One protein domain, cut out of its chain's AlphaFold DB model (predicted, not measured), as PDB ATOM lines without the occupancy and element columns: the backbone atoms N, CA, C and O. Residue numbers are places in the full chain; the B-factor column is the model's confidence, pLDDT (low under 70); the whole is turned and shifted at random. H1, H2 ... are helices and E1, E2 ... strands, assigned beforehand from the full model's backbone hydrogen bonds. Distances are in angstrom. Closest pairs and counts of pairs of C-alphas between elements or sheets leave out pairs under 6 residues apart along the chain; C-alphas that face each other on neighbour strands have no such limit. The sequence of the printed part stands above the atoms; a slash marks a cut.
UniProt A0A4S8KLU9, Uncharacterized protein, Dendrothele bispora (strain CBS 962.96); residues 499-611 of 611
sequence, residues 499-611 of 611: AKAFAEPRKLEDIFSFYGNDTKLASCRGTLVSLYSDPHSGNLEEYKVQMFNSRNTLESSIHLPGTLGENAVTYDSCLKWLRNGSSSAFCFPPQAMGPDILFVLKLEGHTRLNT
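Overview. This is residues 499 to 611 of the 611 residues of an uncharacterized protein of Dendrothele bispora (strain CBS 962.96) (UniProt A0A4S8KLU9). With little regular structure, this is one five-stranded sheet, strongly twisted and curled like part of a barrel, with H2 packed on it near E4 and long loops round it. The printed part has 113 residues, 39 in named elements, a mixed class: H1 E1 E2 E3 H2 E4 E5. The mixed sheet runs E2 E1 E5 E4 E3. The whole is compact, radius of gyration of the C-alphas 15.3 A, spans 42 by 35 by 30 A.

Arrangement. E1, residues 525 to 533, bends by 57 degrees at residue 528. It is antiparallel to E5, residues 598 to 603, with N 527 and O 602 2.9 A apart. E1 and E2, residues 540 to 544, form a hairpin, N 541 and O 532 2.8 A apart. E4, residues 586 to 588, forms a hairpin with E5, N 587 and O 598 2.9 A apart. E3, residues 565 to 567, is parallel to E4, N 588 and O 566 2.9 A apart. H2, residues 571 to 578, is on the sheet, height 7.7 A; its closest C-alphas to E4 are Trp 577 and Cys 587, 7.0 A. E3, H2 and E4 make a strand-helix-strand unit, parallel strands joined through a helix, its crossover right-handed. H1, residues 519 to 523, is not on the sheet. Every O i to N i+4 pair is within hydrogen-bond range in H1 and H2.

Along the chain. E1, 24.0 A long, begins at C-alpha 525 (182.273, 182.047, 145.536). E5, 16.0 A, ends at C-alpha 603 (186.741, 185.302, 145.086).

Size, cuts and confidence. The C-alphas farthest apart, Asn 552 and Thr 611, are 43.3 A apart. The printed part has no cut; the link E2 to E3 is long. pLDDT is under 70 at residues 517 to 518, 549 to 557 and 606 to 611.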
ATOM      1  N   ALA A 499     178.252 190.235 156.590       92.50
ATOM      2  CA  ALA A 499     179.292 189.647 157.425       92.50
ATOM      3  C   ALA A 499     178.989 188.194 157.813       92.50
ATOM      4  O   ALA A 499     179.910 187.393 157.938       92.50
ATOM      5  N   LYS A 500     177.711 187.827 157.972       90.25
ATOM      6  CA  LYS A 500     177.302 186.432 158.182       90.25
ATOM      7  C   LYS A 500     177.252 185.618 156.898       90.25
ATOM      8  O   LYS A 500     177.698 184.475 156.887       90.25
ATOM      9  N   ALA A 501     176.693 186.181 155.834       92.50
ATOM     10  CA  ALA A 501     176.501 185.492 154.565       92.50
ATOM     11  C   ALA A 501     177.831 185.105 153.909       92.50
ATOM     12  O   ALA A 501     177.906 184.041 153.303       92.50
ATOM     13  N   PHE A 502     178.855 185.947 154.068       93.00
ATOM     14  CA  PHE A 502     180.190 185.766 153.498       93.00
ATOM     15  C   PHE A 502     181.259 185.407 154.543       93.00
ATOM     16  O   PHE A 502     182.448 185.520 154.251       93.00
ATOM     17  N   ALA A 503     180.864 184.967 155.747       88.38
ATOM     18  CA  ALA A 503     181.800 184.444 156.751       88.38
ATOM     19  C   ALA A 503     182.546 183.193 156.252       88.38
ATOM     20  O   ALA A 503     183.687 182.945 156.635       88.38
ATOM     21  N   GLU A 504     181.887 182.428 155.383       88.44
ATOM     22  CA  GLU A 504     182.424 181.280 154.659       88.44
ATOM     23  C   GLU A 504     182.178 181.484 153.153       88.44
ATOM     24  O   GLU A 504     181.274 182.246 152.786       88.44
ATOM     25  N   PRO A 505     182.947 180.830 152.261       91.81
ATOM     26  CA  PRO A 505     182.780 180.996 150.822       91.81
ATOM     27  C   PRO A 505     181.355 180.670 150.350       91.81
ATOM     28  O   PRO A 505     180.878 179.536 150.483       91.81
ATOM     29  N   ARG A 506     180.678 181.657 149.753       93.44
ATOM     30  CA  ARG A 506     179.300 181.539 149.249       93.44
ATOM     31  C   ARG A 506     179.179 182.109 147.842       93.44
ATOM     32  O   ARG A 506     179.848 183.088 147.518       93.44
ATOM     33  N   LYS A 507     178.340 181.498 146.999       93.44
ATOM     34  CA  LYS A 507     178.126 182.001 145.641       93.44
ATOM     35  C   LYS A 507     177.469 183.376 145.668       93.44
ATOM     36  O   LYS A 507     176.574 183.615 146.478       93.44
ATOM     37  N   LEU A 508     177.884 184.263 144.770       93.00
ATOM     38  CA  LEU A 508     177.326 185.611 144.727       93.00
ATOM     39  C   LEU A 508     175.853 185.610 144.292       93.00
ATOM     40  O   LEU A 508     175.079 186.393 144.829       93.00
ATOM     41  N   GLU A 509     175.453 184.707 143.393       93.50
ATOM     42  CA  GLU A 509     174.057 184.539 142.943       93.50
ATOM     43  C   GLU A 509     173.083 184.118 144.055       93.50
ATOM     44  O   GLU A 509     171.888 184.382 143.953       93.50
ATOM     45  N   ASP A 510     173.580 183.521 145.143       93.94
ATOM     46  CA  ASP A 510     172.746 183.160 146.297       93.94
ATOM     47  C   ASP A 510     172.339 184.396 147.122       93.94
ATOM     48  O   ASP A 510     171.447 184.316 147.968       93.94
ATOM     49  N   ILE A 511     173.032 185.528 146.931       93.88
ATOM     50  CA  ILE A 511     172.903 186.742 147.751       93.88
ATOM     51  C   ILE A 511     172.493 187.963 146.922       93.88
ATOM     52  O   ILE A 511     171.712 188.784 147.402       93.88
ATOM     53  N   PHE A 512     173.011 188.101 145.701       91.06
ATOM     54  CA  PHE A 512     172.807 189.259 144.838       91.06
ATOM     55  C   PHE A 512     172.067 188.892 143.555       91.06
ATOM     56  O   PHE A 512     172.359 187.888 142.908       91.06
ATOM     57  N   SER A 513     171.185 189.794 143.129       88.19
ATOM     58  CA  SER A 513     170.626 189.791 141.779       88.19
ATOM     59  C   SER A 513     171.500 190.655 140.872       88.19
ATOM     60  O   SER A 513     171.632 191.857 141.099       88.19
ATOM     61  N   PHE A 514     172.088 190.059 139.835       85.56
ATOM     62  CA  PHE A 514     172.936 190.771 138.878       85.56
ATOM     63  C   PHE A 514     172.104 191.360 137.737       85.56
ATOM     64  O   PHE A 514     171.241 190.693 137.166       85.56
ATOM     65  N   TYR A 515     172.370 192.621 137.392       81.31
ATOM     66  CA  TYR A 515     171.763 193.268 136.232       81.31
ATOM     67  C   TYR A 515     172.579 192.942 134.970       81.31
ATOM     68  O   TYR A 515     173.738 193.336 134.862       81.31
ATOM     69  N   GLY A 516     171.976 192.227 134.015       78.25
ATOM     70  CA  GLY A 516     172.631 191.751 132.785       78.25
ATOM     71  C   GLY A 516     173.061 190.275 132.837       78.25
ATOM     72  O   GLY A 516     172.946 189.617 133.865       78.25
ATOM     73  N   ASN A 517     173.556 189.735 131.716       66.06
ATOM     74  CA  ASN A 517     173.955 188.321 131.579       66.06
ATOM     75  C   ASN A 517     175.379 188.023 132.111       66.06
ATOM     76  O   ASN A 517     176.083 187.197 131.525       66.06
ATOM     77  N   ASP A 518     175.846 188.678 133.182       67.69
ATOM     78  CA  ASP A 518     177.174 188.391 133.756       67.69
ATOM     79  C   ASP A 518     177.140 187.141 134.652       67.69
ATOM     80  O   ASP A 518     177.246 187.181 135.879       67.69
ATOM     81  N   THR A 519     176.948 185.990 134.005       73.75
ATOM     82  CA  THR A 519     176.849 184.679 134.657       73.75
ATOM     83  C   THR A 519     178.164 184.232 135.292       73.75
ATOM     84  O   THR A 519     178.156 183.372 136.172       73.75
ATOM     85  N   LYS A 520     179.301 184.817 134.883       83.25
ATOM     86  CA  LYS A 520     180.618 184.444 135.408       83.25
ATOM     87  C   LYS A 520     180.782 184.935 136.839       83.25
ATOM     88  O   LYS A 520     181.014 184.107 137.714       83.25
ATOM     89  N   LEU A 521     180.583 186.234 137.083       84.75
ATOM     90  CA  LEU A 521     180.690 186.805 138.428       84.75
ATOM     91  C   LEU A 521     179.640 186.215 139.382       84.75
ATOM     92  O   LEU A 521     179.962 185.892 140.522       84.75
ATOM     93  N   ALA A 522     178.413 186.007 138.896       87.19
ATOM     94  CA  ALA A 522     177.321 185.425 139.673       87.19
ATOM     95  C   ALA A 522     177.671 184.036 140.252       87.19
ATOM     96  O   ALA A 522     177.385 183.747 141.416       87.19
ATOM     97  N   SER A 523     178.364 183.206 139.465       89.44
ATOM     98  CA  SER A 523     178.773 181.855 139.866       89.44
ATOM     99  C   SER A 523     179.975 181.802 140.822       89.44
ATOM    100  O   SER A 523     180.221 180.757 141.435       89.44
ATOM    101  N   CYS A 524     180.723 182.904 140.968       91.94
ATOM    102  CA  CYS A 524     181.900 182.968 141.832       91.94
ATOM    103  C   CYS A 524     181.521 182.811 143.306       91.94
ATOM    104  O   CYS A 524     180.478 183.286 143.753       91.94
ATOM    105  N   ARG A 525     182.408 182.180 144.081       93.94
ATOM    106  CA  ARG A 525     182.273 182.047 145.536       93.94
ATOM    107  C   ARG A 525     183.109 183.122 146.214       93.94
ATOM    108  O   ARG A 525     184.307 183.203 145.961       93.94
ATOM    109  N   GLY A 526     182.471 183.954 147.027       93.56
ATOM    110  CA  GLY A 526     183.094 185.060 147.743       93.56
ATOM    111  C   GLY A 526     183.200 184.803 149.242       93.56
ATOM    112  O   GLY A 526     182.300 184.208 149.836       93.56
ATOM    113  N   THR A 527     184.267 185.308 149.856       93.69
ATOM    114  CA  THR A 527     184.443 185.392 151.314       93.69
ATOM    115  C   THR A 527     184.759 186.828 151.700       93.69
ATOM    116  O   THR A 527     185.545 187.491 151.022       93.69
ATOM    117  N   LEU A 528     184.156 187.318 152.781       94.38
ATOM    118  CA  LEU A 528     184.428 188.655 153.293       94.38
ATOM    119  C   LEU A 528     185.835 188.710 153.883       94.38
ATOM    120  O   LEU A 528     186.204 187.896 154.732       94.38
ATOM    121  N   VAL A 529     186.596 189.710 153.456       92.81
ATOM    122  CA  VAL A 529     187.947 189.973 153.948       92.81
ATOM    123  C   VAL A 529     188.094 191.446 154.292       92.81
ATOM    124  O   VAL A 529     187.425 192.301 153.712       92.81
ATOM    125  N   SER A 530     188.986 191.750 155.229       92.69
ATOM    126  CA  SER A 530     189.529 193.099 155.368       92.69
ATOM    127  C   SER A 530     190.913 193.141 154.734       92.69
ATOM    128  O   SER A 530     191.671 192.177 154.827       92.69
ATOM    129  N   LEU A 531     191.214 194.242 154.055       91.88
ATOM    130  CA  LEU A 531     192.487 194.464 153.393       91.88
ATOM    131  C   LEU A 531     193.211 195.615 154.075       91.88
ATOM    132  O   LEU A 531     192.637 196.687 154.249       91.88
ATOM    133  N   TYR A 532     194.476 195.406 154.421       90.56
ATOM    134  CA  TYR A 532     195.296 196.428 155.056       90.56
ATOM    135  C   TYR A 532     196.684 196.476 154.432       90.56
ATOM    136  O   TYR A 532     197.390 195.476 154.380       90.56
ATOM    137  N   SER A 533     197.076 197.645 153.944       88.44
ATOM    138  CA  SER A 533     198.436 197.902 153.497       88.44
ATOM    139  C   SER A 533     199.252 198.325 154.705       88.44
ATOM    140  O   SER A 533     199.062 199.431 155.215       88.44
ATOM    141  N   ASP A 534     200.164 197.466 155.149       80.56
ATOM    142  CA  ASP A 534     201.095 197.820 156.213       80.56
ATOM    143  C   ASP A 534     202.000 198.973 155.738       80.56
ATOM    144  O   ASP A 534     202.705 198.823 154.735       80.56
ATOM    145  N   PRO A 535     201.996 200.132 156.421       75.69
ATOM    146  CA  PRO A 535     202.812 201.279 156.040       75.69
ATOM    147  C   PRO A 535     204.320 201.001 156.045       75.69
ATOM    148  O   PRO A 535     205.054 201.728 155.380       75.69
ATOM    149  N   HIS A 536     204.784 200.001 156.803       72.81
ATOM    150  CA  HIS A 536     206.212 199.715 156.966       72.81
ATOM    151  C   HIS A 536     206.712 198.735 155.912       72.81
ATOM    152  O   HIS A 536     207.668 199.034 155.199       72.81
ATOM    153  N   SER A 537     206.045 197.588 155.776       74.38
ATOM    154  CA  SER A 537     206.430 196.586 154.781       74.38
ATOM    155  C   SER A 537     205.916 196.903 153.372       74.38
ATOM    156  O   SER A 537     206.417 196.351 152.395       74.38
ATOM    157  N   GLY A 538     204.902 197.769 153.246       78.44
ATOM    158  CA  GLY A 538     204.186 198.011 151.991       78.44
ATOM    159  C   GLY A 538     203.353 196.810 151.528       78.44
ATOM    160  O   GLY A 538     202.753 196.855 150.452       78.44
ATOM    161  N   ASN A 539     203.312 195.735 152.320       84.25
ATOM    162  CA  ASN A 539     202.594 194.522 151.978       84.25
ATOM    163  C   ASN A 539     201.101 194.704 152.223       84.25
ATOM    164  O   ASN A 539     200.666 195.257 153.234       84.25
ATOM    165  N   LEU A 540     200.312 194.190 151.282       87.25
ATOM    166  CA  LEU A 540     198.869 194.127 151.421       87.25
ATOM    167  C   LEU A 540     198.492 192.843 152.156       87.25
ATOM    168  O   LEU A 540     198.527 191.757 151.576       87.25
ATOM    169  N   GLU A 541     198.129 192.992 153.419       87.69
ATOM    170  CA  GLU A 541     197.653 191.924 154.279       87.69
ATOM    171  C   GLU A 541     196.146 191.703 154.090       87.69
ATOM    172  O   GLU A 541     195.369 192.634 153.861       87.69
ATOM    173  N   GLU A 542     195.743 190.437 154.168       90.31
ATOM    174  CA  GLU A 542     194.354 189.995 154.103       90.31
ATOM    175  C   GLU A 542     193.962 189.423 155.464       90.31
ATOM    176  O   GLU A 542     194.620 188.514 155.975       90.31
ATOM    177  N   TYR A 543     192.874 189.931 156.036       89.31
ATOM    178  CA  TYR A 543     192.371 189.505 157.335       89.31
ATOM    179  C   TYR A 543     191.024 188.808 157.194       89.31
ATOM    180  O   TYR A 543     190.097 189.326 156.561       89.31
ATOM    181  N   LYS A 544     190.895 187.646 157.844       86.69
ATOM    182  CA  LYS A 544     189.619 186.930 157.941       86.69
ATOM    183  C   LYS A 544     188.634 187.737 158.788       86.69
ATOM    184  O   LYS A 544     188.998 188.255 159.844       86.69
ATOM    185  N   VAL A 545     187.378 187.795 158.357       87.50
ATOM    186  CA  VAL A 545     186.292 188.446 159.097       87.50
ATOM    187  C   VAL A 545     185.239 187.399 159.440       87.50
ATOM    188  O   VAL A 545     184.541 186.899 158.563       87.50
ATOM    189  N   GLN A 546     185.120 187.056 160.722       85.56
ATOM    190  CA  GLN A 546     184.147 186.085 161.212       85.56
ATOM    191  C   GLN A 546     183.412 186.635 162.437       85.56
ATOM    192  O   GLN A 546     183.968 186.754 163.529       85.56
ATOM    193  N   MET A 547     182.137 186.966 162.231       81.62
ATOM    194  CA  MET A 547     181.238 187.521 163.248       81.62
ATOM    195  C   MET A 547     180.629 186.441 164.154       81.62
ATOM    196  O   MET A 547     180.726 185.244 163.895       81.62
ATOM    197  N   PHE A 548     179.951 186.882 165.217       74.81
ATOM    198  CA  PHE A 548     179.264 186.015 166.177       74.81
ATOM    199  C   PHE A 548     178.277 185.051 165.490       74.81
ATOM    200  O   PHE A 548     177.337 185.480 164.807       74.81
ATOM    201  N   ASN A 549     178.420 183.746 165.731       65.19
ATOM    202  CA  ASN A 549     177.396 182.773 165.355       65.19
ATOM    203  C   ASN A 549     176.162 182.960 166.249       65.19
ATOM    204  O   ASN A 549     176.269 183.069 167.469       65.19
ATOM    205  N   SER A 550     174.967 183.043 165.653       49.56
ATOM    206  CA  SER A 550     173.744 183.185 166.451       49.56
ATOM    207  C   SER A 550     173.475 181.874 167.177       49.56
ATOM    208  O   SER A 550     173.206 180.881 166.512       49.56
ATOM    209  N   ARG A 551     173.508 181.920 168.515       49.69
ATOM    210  CA  ARG A 551     172.965 180.914 169.442       49.69
ATOM    211  C   ARG A 551     173.369 179.469 169.096       49.69
ATOM    212  O   ARG A 551     172.613 178.799 168.404       49.69
ATOM    213  N   ASN A 552     174.513 179.002 169.622       42.19
ATOM    214  CA  ASN A 552     174.754 177.614 170.103       42.19
ATOM    215  C   ASN A 552     176.120 176.967 169.807       42.19
ATOM    216  O   ASN A 552     176.269 175.779 170.073       42.19
ATOM    217  N   THR A 553     177.153 177.684 169.367       44.06
ATOM    218  CA  THR A 553     178.499 177.086 169.314       44.06
ATOM    219  C   THR A 553     179.481 177.865 170.179       44.06
ATOM    220  O   THR A 553     180.012 178.897 169.786       44.06
ATOM    221  N   LEU A 554     179.755 177.324 171.373       46.31
ATOM    222  CA  LEU A 554     180.930 177.673 172.188       46.31
ATOM    223  C   LEU A 554     182.260 177.392 171.450       46.31
ATOM    224  O   LEU A 554     183.313 177.799 171.923       46.31
ATOM    225  N   GLU A 555     182.206 176.708 170.303       45.97
ATOM    226  CA  GLU A 555     183.363 176.193 169.566       45.97
ATOM    227  C   GLU A 555     183.807 177.056 168.374       45.97
ATOM    228  O   GLU A 555     184.903 176.847 167.861       45.97
ATOM    229  N   SER A 556     183.022 178.041 167.914       55.59
ATOM    230  CA  SER A 556     183.486 178.906 166.818       55.59
ATOM    231  C   SER A 556     184.290 180.085 167.361       55.59
ATOM    232  O   SER A 556     183.717 181.032 167.902       55.59
ATOM    233  N   SER A 557     185.611 180.039 167.183       68.75
ATOM    234  CA  SER A 557     186.515 181.172 167.403       68.75
ATOM    235  C   SER A 557     186.039 182.401 166.616       68.75
ATOM    236  O   SER A 557     185.844 182.313 165.403       68.75
ATOM    237  N   ILE A 558     185.843 183.531 167.296       81.69
ATOM    238  CA  ILE A 558     185.505 184.823 166.680       81.69
ATOM    239  C   ILE A 558     186.793 185.423 166.115       81.69
ATOM    240  O   ILE A 558     187.755 185.556 166.865       81.69
ATOM    241  N   HIS A 559     186.803 185.803 164.834       83.38
ATOM    242  CA  HIS A 559     187.972 186.383 164.160       83.38
ATOM    243  C   HIS A 559     187.651 187.793 163.691       83.38
ATOM    244  O   HIS A 559     186.820 187.970 162.798       83.38
ATOM    245  N   LEU A 560     188.291 188.797 164.288       84.50
ATOM    246  CA  LEU A 560     188.060 190.198 163.937       84.50
ATOM    247  C   LEU A 560     189.388 190.935 163.718       84.50
ATOM    248  O   LEU A 560     190.300 190.793 164.535       84.50
ATOM    249  N   PRO A 561     189.484 191.787 162.679       81.31
ATOM    250  CA  PRO A 561     190.665 192.615 162.444       81.31
ATOM    251  C   PRO A 561     190.689 193.876 163.325       81.31
ATOM    252  O   PRO A 561     191.592 194.700 163.183       81.31
ATOM    253  N   GLY A 562     189.689 194.065 164.190       84.81
ATOM    254  CA  GLY A 562     189.416 195.291 164.936       84.81
ATOM    255  C   GLY A 562     187.919 195.597 164.885       84.81
ATOM    256  O   GLY A 562     187.101 194.760 165.269       84.81
ATOM    257  N   THR A 563     187.555 196.776 164.384       89.19
ATOM    258  CA  THR A 563     186.164 197.127 164.076       89.19
ATOM    259  C   THR A 563     185.697 196.477 162.773       89.19
ATOM    260  O   THR A 563     186.485 196.177 161.876       89.19
ATOM    261  N   LEU A 564     184.390 196.244 162.659       91.44
ATOM    262  CA  LEU A 564     183.785 195.665 161.464       91.44
ATOM    263  C   LEU A 564     183.714 196.691 160.329       91.44
ATOM    264  O   LEU A 564     184.016 196.359 159.185       91.44
ATOM    265  N   GLY A 565     183.357 197.935 160.643       93.06
ATOM    266  CA  GLY A 565     183.225 198.999 159.654       93.06
ATOM    267  C   GLY A 565     183.739 200.352 160.135       93.06
ATOM    268  O   GLY A 565     183.886 200.594 161.335       93.06
ATOM    269  N   GLU A 566     184.017 201.239 159.184       92.56
ATOM    270  CA  GLU A 566     184.459 202.617 159.415       92.56
ATOM    271  C   GLU A 566     183.486 203.606 158.768       92.56
ATOM    272  O   GLU A 566     183.134 203.485 157.593       92.56
ATOM    273  N   ASN A 567     183.048 204.595 159.543       92.31
ATOM    274  CA  ASN A 567     182.235 205.701 159.063       92.31
ATOM    275  C   ASN A 567     183.121 206.762 158.405       92.31
ATOM    276  O   ASN A 567     183.638 207.663 159.072       92.31
ATOM    277  N   ALA A 568     183.294 206.648 157.092       91.75
ATOM    278  CA  ALA A 568     184.123 207.529 156.291       91.75
ATOM    279  C   ALA A 568     183.364 208.819 155.937       91.75
ATOM    280  O   ALA A 568     182.899 209.011 154.817       91.75
ATOM    281  N   VAL A 569     183.241 209.726 156.912       85.25
ATOM    282  CA  VAL A 569     182.474 210.982 156.770       85.25
ATOM    283  C   VAL A 569     183.059 211.913 155.700       85.25
ATOM    284  O   VAL A 569     182.351 212.758 155.154       85.25
ATOM    285  N   THR A 570     184.349 211.775 155.381       90.12
ATOM    286  CA  THR A 570     185.048 212.612 154.397       90.12
ATOM    287  C   THR A 570     185.534 211.802 153.201       90.12
ATOM    288  O   THR A 570     185.822 210.607 153.305       90.12
ATOM    289  N   TYR A 571     185.703 212.479 152.062       90.88
ATOM    290  CA  TYR A 571     186.314 211.886 150.873       90.88
ATOM    291  C   TYR A 571     187.684 211.265 151.181       90.88
ATOM    292  O   TYR A 571     187.937 210.132 150.785       90.88
ATOM    293  N   ASP A 572     188.525 211.952 151.960       92.62
ATOM    294  CA  ASP A 572     189.856 211.460 152.328       92.62
ATOM    295  C   ASP A 572     189.800 210.186 153.176       92.62
ATOM    296  O   ASP A 572     190.599 209.276 152.961       92.62
ATOM    297  N   SER A 573     188.848 210.084 154.110       91.56
ATOM    298  CA  SER A 573     188.662 208.858 154.899       91.56
ATOM    299  C   SER A 573     188.196 207.681 154.036       91.56
ATOM    300  O   SER A 573     188.718 206.576 154.171       91.56
ATOM    301  N   CYS A 574     187.303 207.930 153.073       93.44
ATOM    302  CA  CYS A 574     186.854 206.908 152.127       93.44
ATOM    303  C   CYS A 574     188.004 206.476 151.205       93.44
ATOM    304  O   CYS A 574     188.258 205.287 151.024       93.44
ATOM    305  N   LEU A 575     188.773 207.436 150.686       93.19
ATOM    306  CA  LEU A 575     189.942 207.167 149.852       93.19
ATOM    307  C   LEU A 575     191.034 206.418 150.624       93.19
ATOM    308  O   LEU A 575     191.682 205.536 150.064       93.19
ATOM    309  N   LYS A 576     191.231 206.735 151.908       93.38
ATOM    310  CA  LYS A 576     192.124 205.989 152.798       93.38
ATOM    311  C   LYS A 576     191.685 204.531 152.903       93.38
ATOM    312  O   LYS A 576     192.536 203.657 152.766       93.38
ATOM    313  N   TRP A 577     190.393 204.262 153.095       94.56
ATOM    314  CA  TRP A 577     189.866 202.895 153.124       94.56
ATOM    315  C   TRP A 577     190.054 202.178 151.778       94.56
ATOM    316  O   TRP A 577     190.603 201.082 151.747       94.56
ATOM    317  N   LEU A 578     189.726 202.831 150.656       93.56
ATOM    318  CA  LEU A 578     189.915 202.286 149.300       93.56
ATOM    319  C   LEU A 578     191.382 201.971 148.970       93.56
ATOM    320  O   LEU A 578     191.668 201.083 148.171       93.56
ATOM    321  N   ARG A 579     192.323 202.694 149.583       93.12
ATOM    322  CA  ARG A 579     193.770 202.444 149.483       93.12
ATOM    323  C   ARG A 579     194.277 201.420 150.501       93.12
ATOM    324  O   ARG A 579     195.484 201.291 150.670       93.12
ATOM    325  N   ASN A 580     193.380 200.701 151.177       92.56
ATOM    326  CA  ASN A 580     193.692 199.725 152.222       92.56
ATOM    327  C   ASN A 580     194.434 200.343 153.423       92.56
ATOM    328  O   ASN A 580     195.180 199.669 154.121       92.56
ATOM    329  N   GLY A 581     194.258 201.639 153.689       88.69
ATOM    330  CA  GLY A 581     194.849 202.318 154.849       88.69
ATOM    331  C   GLY A 581     194.077 202.099 156.156       88.69
ATOM    332  O   GLY A 581     194.446 202.668 157.186       88.69
ATOM    333  N   SER A 582     192.987 201.330 156.119       88.69
ATOM    334  CA  SER A 582     192.151 200.978 157.267       88.69
ATOM    335  C   SER A 582     191.909 199.476 157.291       88.69
ATOM    336  O   SER A 582     191.743 198.867 156.243       88.69
ATOM    337  N   SER A 583     191.881 198.882 158.485       88.44
ATOM    338  CA  SER A 583     191.649 197.448 158.667       88.44
ATOM    339  C   SER A 583     190.179 197.099 158.931       88.44
ATOM    340  O   SER A 583     189.905 196.054 159.521       88.44
ATOM    341  N   SER A 584     189.229 197.976 158.588       92.69
ATOM    342  CA  SER A 584     187.802 197.647 158.652       92.69
ATOM    343  C   SER A 584     187.375 196.852 157.415       92.69
ATOM    344  O   SER A 584     187.920 197.018 156.323       92.69
ATOM    345  N   ALA A 585     186.393 195.964 157.570       94.06
ATOM    346  CA  ALA A 585     185.859 195.165 156.463       94.06
ATOM    347  C   ALA A 585     184.840 195.945 155.617       94.06
ATOM    348  O   ALA A 585     184.699 195.703 154.420       94.06
ATOM    349  N   PHE A 586     184.147 196.891 156.252       95.94
ATOM    350  CA  PHE A 586     183.152 197.752 155.627       95.94
ATOM    351  C   PHE A 586     183.553 199.227 155.725       95.94
ATOM    352  O   PHE A 586     184.208 199.661 156.682       95.94
ATOM    353  N   CYS A 587     183.103 200.012 154.756       95.50
ATOM    354  CA  CYS A 587     183.197 201.465 154.744       95.50
ATOM    355  C   CYS A 587     181.821 202.062 154.450       95.50
ATOM    356  O   CYS A 587     181.145 201.635 153.513       95.50
ATOM    357  N   PHE A 588     181.433 203.065 155.236       94.50
ATOM    358  CA  PHE A 588     180.238 203.879 155.007       94.50
ATOM    359  C   PHE A 588     180.697 205.224 154.435       94.50
ATOM    360  O   PHE A 588     181.203 206.052 155.198       94.50
ATOM    361  N   PRO A 589     180.641 205.418 153.106       93.19
ATOM    362  CA  PRO A 589     181.175 206.611 152.465       93.19
ATOM    363  C   PRO A 589     180.247 207.829 152.661       93.19
ATOM    364  O   PRO A 589     179.102 207.691 153.097       93.19
ATOM    365  N   PRO A 590     180.698 209.045 152.303       89.25
ATOM    366  CA  PRO A 590     179.834 210.221 152.308       89.25
ATOM    367  C   PRO A 590     178.699 210.061 151.288       89.25
ATOM    368  O   PRO A 590     178.933 209.555 150.192       89.25
ATOM    369  N   GLN A 591     177.511 210.603 151.580       85.25
ATOM    370  CA  GLN A 591     176.322 210.509 150.707       85.25
ATOM    371  C   GLN A 591     176.583 210.921 149.244       85.25
ATOM    372  O   GLN A 591     175.972 210.393 148.322       85.25
ATOM    373  N   ALA A 592     177.522 211.843 149.014       85.75
ATOM    374  CA  ALA A 592     177.878 212.311 147.677       85.75
ATOM    375  C   ALA A 592     178.602 211.267 146.798       85.75
ATOM    376  O   ALA A 592     178.716 211.486 145.595       85.75
ATOM    377  N   MET A 593     179.108 210.159 147.359       87.44
ATOM    378  CA  MET A 593     179.786 209.110 146.581       87.44
ATOM    379  C   MET A 593     178.823 208.182 145.833       87.44
ATOM    380  O   MET A 593     179.242 207.574 144.852       87.44
ATOM    381  N   GLY A 594     177.561 208.080 146.265       86.69
ATOM    382  CA  GLY A 594     176.537 207.225 145.654       86.69
ATOM    383  C   GLY A 594     176.227 205.949 146.452       86.69
ATOM    384  O   GLY A 594     175.078 205.795 146.852       86.69
ATOM    385  N   PRO A 595     177.189 205.035 146.690       89.69
ATOM    386  CA  PRO A 595     176.959 203.829 147.491       89.69
ATOM    387  C   PRO A 595     176.710 204.124 148.974       89.69
ATOM    388  O   PRO A 595     177.363 204.999 149.532       89.69
ATOM    389  N   ASP A 596     175.867 203.325 149.633       89.94
ATOM    390  CA  ASP A 596     175.660 203.398 151.092       89.94
ATOM    391  C   ASP A 596     176.699 202.576 151.880       89.94
ATOM    392  O   ASP A 596     177.057 202.908 153.010       89.94
ATOM    393  N   ILE A 597     177.180 201.472 151.292       94.19
ATOM    394  CA  ILE A 597     178.113 200.523 151.917       94.19
ATOM    395  C   ILE A 597     179.122 200.046 150.868       94.19
ATOM    396  O   ILE A 597     178.744 199.625 149.775       94.19
ATOM    397  N   LEU A 598     180.403 200.051 151.230       95.38
ATOM    398  CA  LEU A 598     181.502 199.463 150.461       95.38
ATOM    399  C   LEU A 598     182.155 198.333 151.269       95.38
ATOM    400  O   LEU A 598     182.327 198.463 152.480       95.38
ATOM    401  N   PHE A 599     182.521 197.232 150.612       95.69
ATOM    402  CA  PHE A 599     183.259 196.109 151.206       95.69
ATOM    403  C   PHE A 599     183.963 195.288 150.120       95.69
ATOM    404  O   PHE A 599     183.684 195.451 148.930       95.69
ATOM    405  N   VAL A 600     184.880 194.407 150.528       93.56
ATOM    406  CA  VAL A 600     185.685 193.584 149.617       93.56
ATOM    407  C   VAL A 600     185.408 192.099 149.841       93.56
ATOM    408  O   VAL A 600     185.405 191.614 150.971       93.56
ATOM    409  N   LEU A 601     185.206 191.365 148.744       93.94
ATOM    410  CA  LEU A 601     185.117 189.907 148.748       93.94
ATOM    411  C   LEU A 601     186.345 189.309 148.066       93.94
ATOM    412  O   LEU A 601     186.713 189.704 146.959       93.94
ATOM    413  N   LYS A 602     186.939 188.302 148.700       92.56
ATOM    414  CA  LYS A 602     187.898 187.404 148.062       92.56
ATOM    415  C   LYS A 602     187.134 186.359 147.266       92.56
ATOM    416  O   LYS A 602     186.339 185.624 147.846       92.56
ATOM    417  N   LEU A 603     187.378 186.285 145.961       92.44
ATOM    418  CA  LEU A 603     186.741 185.302 145.086       92.44
ATOM    419  C   LEU A 603     187.621 184.054 144.942       92.44
ATOM    420  O   LEU A 603     188.807 184.159 144.625       92.44
ATOM    421  N   GLU A 604     187.047 182.869 145.145       88.94
ATOM    422  CA  GLU A 604     187.731 181.600 144.880       88.94
ATOM    423  C   GLU A 604     188.069 181.473 143.383       88.94
ATOM    424  O   GLU A 604     187.245 181.768 142.519       88.94
ATOM    425  N   GLY A 605     189.288 181.026 143.061       71.00
ATOM    426  CA  GLY A 605     189.702 180.746 141.679       71.00
ATOM    427  C   GLY A 605     190.117 181.958 140.834       71.00
ATOM    428  O   GLY A 605     190.546 181.771 139.697       71.00
ATOM    429  N   HIS A 606     190.069 183.178 141.377       58.34
ATOM    430  CA  HIS A 606     190.587 184.378 140.720       58.34
ATOM    431  C   HIS A 606     191.821 184.913 141.456       58.34
ATOM    432  O   HIS A 606     191.720 185.594 142.473       58.34
ATOM    433  N   THR A 607     193.018 184.641 140.925       43.91
ATOM    434  CA  THR A 607     194.207 185.457 141.223       43.91
ATOM    435  C   THR A 607     193.934 186.892 140.782       43.91
ATOM    436  O   THR A 607     193.384 187.086 139.696       43.91
ATOM    437  N   ARG A 608     194.287 187.874 141.629       44.53
ATOM    438  CA  ARG A 608     194.077 189.316 141.406       44.53
ATOM    439  C   ARG A 608     194.213 189.679 139.925       44.53
ATOM    440  O   ARG A 608     195.266 189.459 139.329       44.53
ATOM    441  N   LEU A 609     193.161 190.269 139.356       35.81
ATOM    442  CA  LEU A 609     193.304 191.071 138.148       35.81
ATOM    443  C   LEU A 609     194.201 192.250 138.537       35.81
ATOM    444  O   LEU A 609     193.742 193.192 139.173       35.81
ATOM    445  N   ASN A 610     195.497 192.146 138.238       25.23
ATOM    446  CA  ASN A 610     196.385 193.301 138.214       25.23
ATOM    447  C   ASN A 610     195.851 194.234 137.121       25.23
ATOM    448  O   ASN A 610     196.090 193.989 135.938       25.23
ATOM    449  N   THR A 611     195.076 195.240 137.514       27.42
ATOM    450  CA  THR A 611     194.861 196.450 136.716       27.42
ATOM    451  C   THR A 611     195.850 197.506 137.144       27.42
ATOM    452  O   THR A 611     195.893 197.762 138.371       27.42
TER     453      THR A 611